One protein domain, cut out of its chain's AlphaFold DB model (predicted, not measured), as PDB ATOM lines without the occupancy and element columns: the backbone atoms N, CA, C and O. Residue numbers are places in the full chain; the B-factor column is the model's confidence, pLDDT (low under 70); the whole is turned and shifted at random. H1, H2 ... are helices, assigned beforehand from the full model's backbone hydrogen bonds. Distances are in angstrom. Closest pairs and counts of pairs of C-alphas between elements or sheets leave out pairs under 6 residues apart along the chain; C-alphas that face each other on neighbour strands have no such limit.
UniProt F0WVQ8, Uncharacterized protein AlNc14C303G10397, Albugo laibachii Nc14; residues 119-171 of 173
ATOM      1  N   GLY A 119      41.693 -20.718  41.940       77.94
ATOM      2  CA  GLY A 119      41.947 -19.832  40.800       77.94
ATOM      3  C   GLY A 119      41.112 -20.179  39.563       77.94
ATOM      4  O   GLY A 119      40.532 -19.289  38.944       77.94
ATOM      5  N   ALA A 120      40.972 -21.466  39.239       81.06
ATOM      6  CA  ALA A 120      40.127 -21.906  38.131       81.06
ATOM      7  C   ALA A 120      38.639 -21.632  38.408       81.06
ATOM      8  O   ALA A 120      37.911 -21.207  37.513       81.06
ATOM      9  N   LEU A 121      38.187 -21.780  39.658       85.75
ATOM     10  CA  LEU A 121      36.826 -21.406  40.044       85.75
ATOM     11  C   LEU A 121      36.603 -19.889  39.941       85.75
ATOM     12  O   LEU A 121      35.581 -19.454  39.418       85.75
ATOM     13  N   ALA A 122      37.573 -19.074  40.369       84.94
ATOM     14  CA  ALA A 122      37.497 -17.620  40.230       84.94
ATOM     15  C   ALA A 122      37.398 -17.186  38.757       84.94
ATOM     16  O   ALA A 122      36.629 -16.281  38.425       84.94
ATOM     17  N   ASN A 123      38.125 -17.854  37.858       85.50
ATOM     18  CA  ASN A 123      38.005 -17.630  36.420       85.50
ATOM     19  C   ASN A 123      36.636 -18.039  35.876       85.50
ATOM     20  O   ASN A 123      36.063 -17.301  35.077       85.50
ATOM     21  N   ALA A 124      36.096 -19.178  36.316       86.94
ATOM     22  CA  ALA A 124      34.765 -19.624  35.915       86.94
ATOM     23  C   ALA A 124      33.689 -18.615  36.333       86.94
ATOM     24  O   ALA A 124      32.839 -18.269  35.519       86.94
ATOM     25  N   CYS A 125      33.770 -18.067  37.550       86.31
ATOM     26  CA  CYS A 125      32.856 -17.017  38.000       86.31
ATOM     27  C   CYS A 125      32.948 -15.754  37.127       86.31
ATOM     28  O   CYS A 125      31.919 -15.214  36.728       86.31
ATOM     29  N   LYS A 126      34.161 -15.313  36.765       86.62
ATOM     30  CA  LYS A 126      34.356 -14.161  35.864       86.62
ATOM     31  C   LYS A 126      33.813 -14.411  34.455       86.62
ATOM     32  O   LYS A 126      33.267 -13.505  33.835       86.62
ATOM     33  N   LEU A 127      33.983 -15.622  33.924       88.06
ATOM     34  CA  LEU A 127      33.439 -15.998  32.616       88.06
ATOM     35  C   LEU A 127      31.908 -16.060  32.650       88.06
ATOM     36  O   LEU A 127      31.262 -15.529  31.753       88.06
ATOM     37  N   ALA A 128      31.336 -16.622  33.711       88.88
ATOM     38  CA  ALA A 128      29.894 -16.681  33.912       88.88
ATOM     39  C   ALA A 128      29.261 -15.286  33.990       88.88
ATOM     40  O   ALA A 128      28.227 -15.046  33.373       88.88
ATOM     41  N   GLU A 129      29.913 -14.345  34.675       87.81
ATOM     42  CA  GLU A 129      29.479 -12.946  34.720       87.81
ATOM     43  C   GLU A 129      29.482 -12.304  33.324       87.81
ATOM     44  O   GLU A 129      28.519 -11.639  32.945       87.81
ATOM     45  N   ARG A 130      30.519 -12.560  32.513       87.56
ATOM     46  CA  ARG A 130      30.591 -12.072  31.123       87.56
ATOM     47  C   ARG A 130      29.510 -12.662  30.222       87.56
ATOM     48  O   ARG A 130      29.088 -11.995  29.282       87.56
ATOM     49  N   GLU A 131      29.080 -13.887  30.496       88.25
ATOM     50  CA  GLU A 131      27.978 -14.541  29.787       88.25
ATOM     51  C   GLU A 131      26.595 -14.183  30.356       88.25
ATOM     52  O   GLU A 131      25.579 -14.659  29.854       88.25
ATOM     53  N   GLY A 132      26.527 -13.317  31.374       90.00
ATOM     54  CA  GLY A 132      25.266 -12.873  31.971       90.00
ATOM     55  C   GLY A 132      24.572 -13.948  32.807       90.00
ATOM     56  O   GLY A 132      23.355 -13.911  32.987       90.00
ATOM     57  N   ILE A 133      25.326 -14.923  33.314       88.50
ATOM     58  CA  ILE A 133      24.786 -15.990  34.152       88.50
ATOM     59  C   ILE A 133      24.481 -15.430  35.538       88.50
ATOM     60  O   ILE A 133      25.344 -14.859  36.206       88.50
ATOM     61  N   SER A 134      23.236 -15.612  35.982       86.12
ATOM     62  CA  SER A 134      22.797 -15.145  37.295       86.12
ATOM     63  C   SER A 134      23.619 -15.799  38.411       86.12
ATOM     64  O   SER A 134      23.833 -17.019  38.370       86.12
ATOM     65  N   PRO A 135      23.974 -15.042  39.467       80.50
ATOM     66  CA  PRO A 135      24.500 -15.608  40.701       80.50
ATOM     67  C   PRO A 135      23.626 -16.778  41.164       80.50
ATOM     68  O   PRO A 135      22.403 -16.736  41.012       80.50
ATOM     69  N   TYR A 136      24.255 -17.823  41.704       82.56
ATOM     70  CA  TYR A 136      23.609 -19.062  42.171       82.56
ATOM     71  C   TYR A 136      23.052 -19.995  41.084       82.56
ATOM     72  O   TYR A 136      22.608 -21.097  41.412       82.56
ATOM     73  N   THR A 137      23.117 -19.617  39.805       84.44
ATOM     74  CA  THR A 137      22.832 -20.558  38.713       84.44
ATOM     75  C   THR A 137      23.982 -21.556  38.602       84.44
ATOM     76  O   THR A 137      25.144 -21.140  38.647       84.44
ATOM     77  N   PRO A 138      23.703 -22.861  38.448       85.38
ATOM     78  CA  PRO A 138      24.746 -23.838  38.179       85.38
ATOM     79  C   PRO A 138      25.578 -23.432  36.959       85.38
ATOM     80  O   PRO A 138      25.028 -23.089  35.911       85.38
ATOM     81  N   LEU A 139      26.904 -23.461  37.109       85.62
ATOM     82  CA  LEU A 139      27.832 -23.086  36.046       85.62
ATOM     83  C   LEU A 139      27.748 -24.092  34.884       85.62
ATOM     84  O   LEU A 139      27.899 -25.294  35.120       85.62
ATOM     85  N   PRO A 140      27.541 -23.626  33.640       85.62
ATOM     86  CA  PRO A 140      27.586 -24.470  32.454       85.62
ATOM     87  C   PRO A 140      28.949 -25.143  32.266       85.62
ATOM     88  O   PRO A 140      29.994 -24.549  32.544       85.62
ATOM     89  N   GLU A 141      28.951 -26.363  31.722       84.12
ATOM     90  CA  GLU A 141      30.183 -27.141  31.532       84.12
ATOM     91  C   GLU A 141      31.215 -26.430  30.643       84.12
ATOM     92  O   GLU A 141      32.415 -26.511  30.909       84.12
ATOM     93  N   HIS A 142      30.781 -25.679  29.623       86.56
ATOM     94  CA  HIS A 142      31.702 -24.984  28.716       86.56
ATOM     95  C   HIS A 142      32.529 -23.903  29.426       86.56
ATOM     96  O   HIS A 142      33.720 -23.770  29.142       86.56
ATOM     97  N   ILE A 143      31.947 -23.205  30.408       86.56
ATOM     98  CA  ILE A 143      32.658 -22.222  31.239       86.56
ATOM     99  C   ILE A 143      33.686 -22.908  32.133       86.56
ATOM    100  O   ILE A 143      34.810 -22.426  32.265       86.56
ATOM    101  N   LEU A 144      33.328 -24.047  32.729       86.00
ATOM    102  CA  LEU A 144      34.239 -24.806  33.589       86.00
ATOM    103  C   LEU A 144      35.462 -25.298  32.800       86.00
ATOM    104  O   LEU A 144      36.595 -25.201  33.276       86.00
ATOM    105  N   HIS A 145      35.260 -25.772  31.569       82.69
ATOM    106  CA  HIS A 145      36.353 -26.181  30.686       82.69
ATOM    107  C   HIS A 145      37.249 -25.010  30.275       82.69
ATOM    108  O   HIS A 145      38.475 -25.125  30.330       82.69
ATOM    109  N   GLN A 146      36.656 -23.873  29.913       82.06
ATOM    110  CA  GLN A 146      37.410 -22.687  29.517       82.06
ATOM    111  C   GLN A 146      38.219 -22.104  30.684       82.06
ATOM    112  O   GLN A 146      39.378 -21.729  30.514       82.06
ATOM    113  N   ALA A 147      37.644 -22.084  31.884       81.12
ATOM    114  CA  ALA A 147      38.291 -21.572  33.083       81.12
ATOM    115  C   ALA A 147      39.517 -22.394  33.509       81.12
ATOM    116  O   ALA A 147      40.511 -21.819  33.950       81.12
ATOM    117  N   ASN A 148      39.469 -23.718  33.335       75.25
ATOM    118  CA  ASN A 148      40.602 -24.612  33.595       75.25
ATOM    119  C   ASN A 148      41.750 -24.437  32.589       75.25
ATOM    120  O   ASN A 148      42.888 -24.779  32.895       75.25
ATOM    121  N   SER A 149      41.465 -23.904  31.398       73.94
ATOM    122  CA  SER A 149      42.487 -23.618  30.387       73.94
ATOM    123  C   SER A 149      43.240 -22.308  30.647       73.94
ATOM    124  O   SER A 149      44.279 -22.072  30.030       73.94
ATOM    125  N   LEU A 150      42.726 -21.445  31.525       66.06
ATOM    126  CA  LEU A 150      43.348 -20.175  31.883       66.06
ATOM    127  C   LEU A 150      44.305 -20.406  33.059       66.06
ATOM    128  O   LEU A 150      43.898 -20.414  34.220       66.06
ATOM    129  N   SER A 151      45.585 -20.627  32.753       58.38
ATOM    130  CA  SER A 151      46.645 -20.777  33.756       58.38
ATOM    131  C   SER A 151      46.936 -19.428  34.424       58.38
ATOM    132  O   SER A 151      47.653 -18.601  33.876       58.38
ATOM    133  N   VAL A 152      46.352 -19.184  35.599       58.88
ATOM    134  CA  VAL A 152      46.466 -17.897  36.325       58.88
ATOM    135  C   VAL A 152      47.803 -17.739  37.051       58.88
ATOM    136  O   VAL A 152      48.241 -16.624  37.318       58.88
ATOM    137  N   GLU A 153      48.461 -18.845  37.390       58.59
ATOM    138  CA  GLU A 153      49.590 -18.825  38.328       58.59
ATOM    139  C   GLU A 153      50.936 -18.536  37.657       58.59
ATOM    140  O   GLU A 153      51.816 -17.948  38.284       58.59
ATOM    141  N   LYS A 154      51.100 -18.893  36.376       57.34
ATOM    142  CA  LYS A 154      52.372 -18.694  35.671       57.34
ATOM    143  C   LYS A 154      52.660 -17.207  35.462       57.34
ATOM    144  O   LYS A 154      53.695 -16.722  35.905       57.34
ATOM    145  N   ASP A 155      51.699 -16.473  34.910       61.62
ATOM    146  CA  ASP A 155      51.884 -15.060  34.566       61.62
ATOM    147  C   ASP A 155      52.044 -14.179  35.816       61.62
ATOM    148  O   ASP A 155      52.779 -13.194  35.809       61.62
ATOM    149  N   ARG A 156      51.391 -14.545  36.927       70.19
ATOM    150  CA  ARG A 156      51.455 -13.780  38.179       70.19
ATOM    151  C   ARG A 156      52.761 -14.010  38.939       70.19
ATOM    152  O   ARG A 156      53.284 -13.073  39.541       70.19
ATOM    153  N   LEU A 157      53.281 -15.237  38.917       71.94
ATOM    154  CA  LEU A 157      54.594 -15.550  39.478       71.94
ATOM    155  C   LEU A 157      55.706 -14.915  38.635       71.94
ATOM    156  O   LEU A 157      56.601 -14.297  39.201       71.94
ATOM    157  N   GLU A 158      55.615 -15.005  37.306       78.19
ATOM    158  CA  GLU A 158      56.567 -14.375  36.385       78.19
ATOM    159  C   GLU A 158      56.585 -12.851  36.546       78.19
ATOM    160  O   GLU A 158      57.665 -12.276  36.653       78.19
ATOM    161  N   ALA A 159      55.420 -12.206  36.676       79.56
ATOM    162  CA  ALA A 159      55.338 -10.772  36.952       79.56
ATOM    163  C   ALA A 159      55.995 -10.390  38.289       79.56
ATOM    164  O   ALA A 159      56.721  -9.404  38.359       79.56
ATOM    165  N   ARG A 160      55.799 -11.191  39.344       81.94
ATOM    166  CA  ARG A 160      56.380 -10.917  40.667       81.94
ATOM    167  C   ARG A 160      57.892 -11.135  40.707       81.94
ATOM    168  O   ARG A 160      58.603 -10.412  41.396       81.94
ATOM    169  N   ILE A 161      58.379 -12.136  39.975       85.31
ATOM    170  CA  ILE A 161      59.812 -12.371  39.786       85.31
ATOM    171  C   ILE A 161      60.422 -11.217  38.978       85.31
ATOM    172  O   ILE A 161      61.483 -10.722  39.348       85.31
ATOM    173  N   ALA A 162      59.749 -10.755  37.921       85.19
ATOM    174  CA  ALA A 162      60.200  -9.618  37.123       85.19
ATOM    175  C   ALA A 162      60.268  -8.317  37.943       85.19
ATOM    176  O   ALA A 162      61.299  -7.652  37.902       85.19
ATOM    177  N   GLU A 163      59.241  -8.002  38.746       86.56
ATOM    178  CA  GLU A 163      59.261  -6.856  39.674       86.56
ATOM    179  C   GLU A 163      60.439  -6.931  40.650       86.56
ATOM    180  O   GLU A 163      61.142  -5.943  40.847       86.56
ATOM    181  N   PHE A 164      60.695  -8.109  41.229       89.56
ATOM    182  CA  PHE A 164      61.813  -8.298  42.152       89.56
ATOM    183  C   PHE A 164      63.167  -7.996  41.493       89.56
ATOM    184  O   PHE A 164      64.014  -7.332  42.091       89.56
ATOM    185  N   TYR A 165      63.380  -8.459  40.258       89.25
ATOM    186  CA  TYR A 165      64.617  -8.170  39.536       89.25
ATOM    187  C   TYR A 165      64.714  -6.698  39.118       89.25
ATOM    188  O   TYR A 165      65.783  -6.115  39.271       89.25
ATOM    189  N   GLU A 166      63.632  -6.068  38.654       85.56
ATOM    190  CA  GLU A 166      63.646  -4.631  38.347       85.56
ATOM    191  C   GLU A 166      63.967  -3.770  39.576       85.56
ATOM    192  O   GLU A 166      64.710  -2.796  39.459       85.56
ATOM    193  N   GLU A 167      63.452  -4.125  40.756       85.19
ATOM    194  CA  GLU A 167      63.729  -3.396  41.997       85.19
ATOM    195  C   GLU A 167      65.188  -3.556  42.451       85.19
ATOM    196  O   GLU A 167      65.822  -2.573  42.833       85.19
ATOM    197  N   MET A 168      65.758  -4.758  42.323       81.75
ATOM    198  CA  MET A 168      67.176  -5.009  42.609       81.75
ATOM    199  C   MET A 168      68.111  -4.220  41.684       81.75
ATOM    200  O   MET A 168      69.086  -3.645  42.158       81.75
ATOM    201  N   TYR A 169      67.803  -4.150  40.387       76.00
ATOM    202  CA  TYR A 169      68.623  -3.412  39.417       76.00
ATOM    203  C   TYR A 169      68.413  -1.892  39.459       76.00
ATOM    204  O   TYR A 169      69.239  -1.151  38.940       76.00
ATOM    205  N   ARG A 170      67.346  -1.400  40.101       68.38
ATOM    206  CA  ARG A 170      67.129   0.036  40.340       68.38
ATOM    207  C   ARG A 170      67.918   0.607  41.516       68.38
ATOM    208  O   ARG A 170      67.984   1.824  41.646       68.38
ATOM    209  N   LEU A 171      68.457  -0.246  42.383       59.50
ATOM    210  CA  LEU A 171      69.232   0.145  43.566       59.50
ATOM    211  C   LEU A 171      70.741   0.272  43.284       59.50
ATOM    212  O   LEU A 171      71.497   0.579  44.205       59.50
TER     213      LEU A 171
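AT A GLANCE: This is residues 119 to 171 of the 173 residues of the protein "Uncharacterized protein AlNc14C303G10397" of Albugo laibachii Nc14 (UniProt F0WVQ8). One long straight arm, H3, sticks out with its residues 154 to 170 from a small head in which H1 and H2 pack on each other at a steep angle. The loop of residues 131 to 140 joins H1 to H2 at the head's far end from the arm. The 53 printed residues hold three named helices in the order H1, H2, H3, and no named strand: all helix. The whole is extended, with a radius of gyration of the C-alphas of 16.2 A and spans of 51 by 17 by 13 A, the arm making the length.

HOW THE PARTS SIT: H3, residues 152 to 170, is close to but not clearly touching H1, residues 119 to 130; their closest C-alphas, Gly 119 and Val 152, are 6.6 A apart. Their lines are about perpendicular, at 73 degrees. H1 touches H2, residues 141 to 149, the closest C-alphas being Ala 124 and Ala 147, 4.9 A apart. They run opposite ways at a steep tilt of 51 degrees. H2 and H3 are apart. Every O i to N i+4 pair is within hydrogen-bond range in H1 and H2, and 14 of 15 in H3.

IN THESE COORDINATES: H3 is 27.7 A long, ending at C-alpha 170 (67.129, 0.036, 40.340). H1, 16.8 A, begins at C-alpha 119 (41.947, -19.832, 40.800). H2 measures 12.8 A.

THE WHOLE: The C-alphas farthest apart, Thr 137 and Leu 171, are 51.0 A apart. The printed part has no cut, and no link is long. Confidence is under 70 at residues 150 to 155 and 170 to 171.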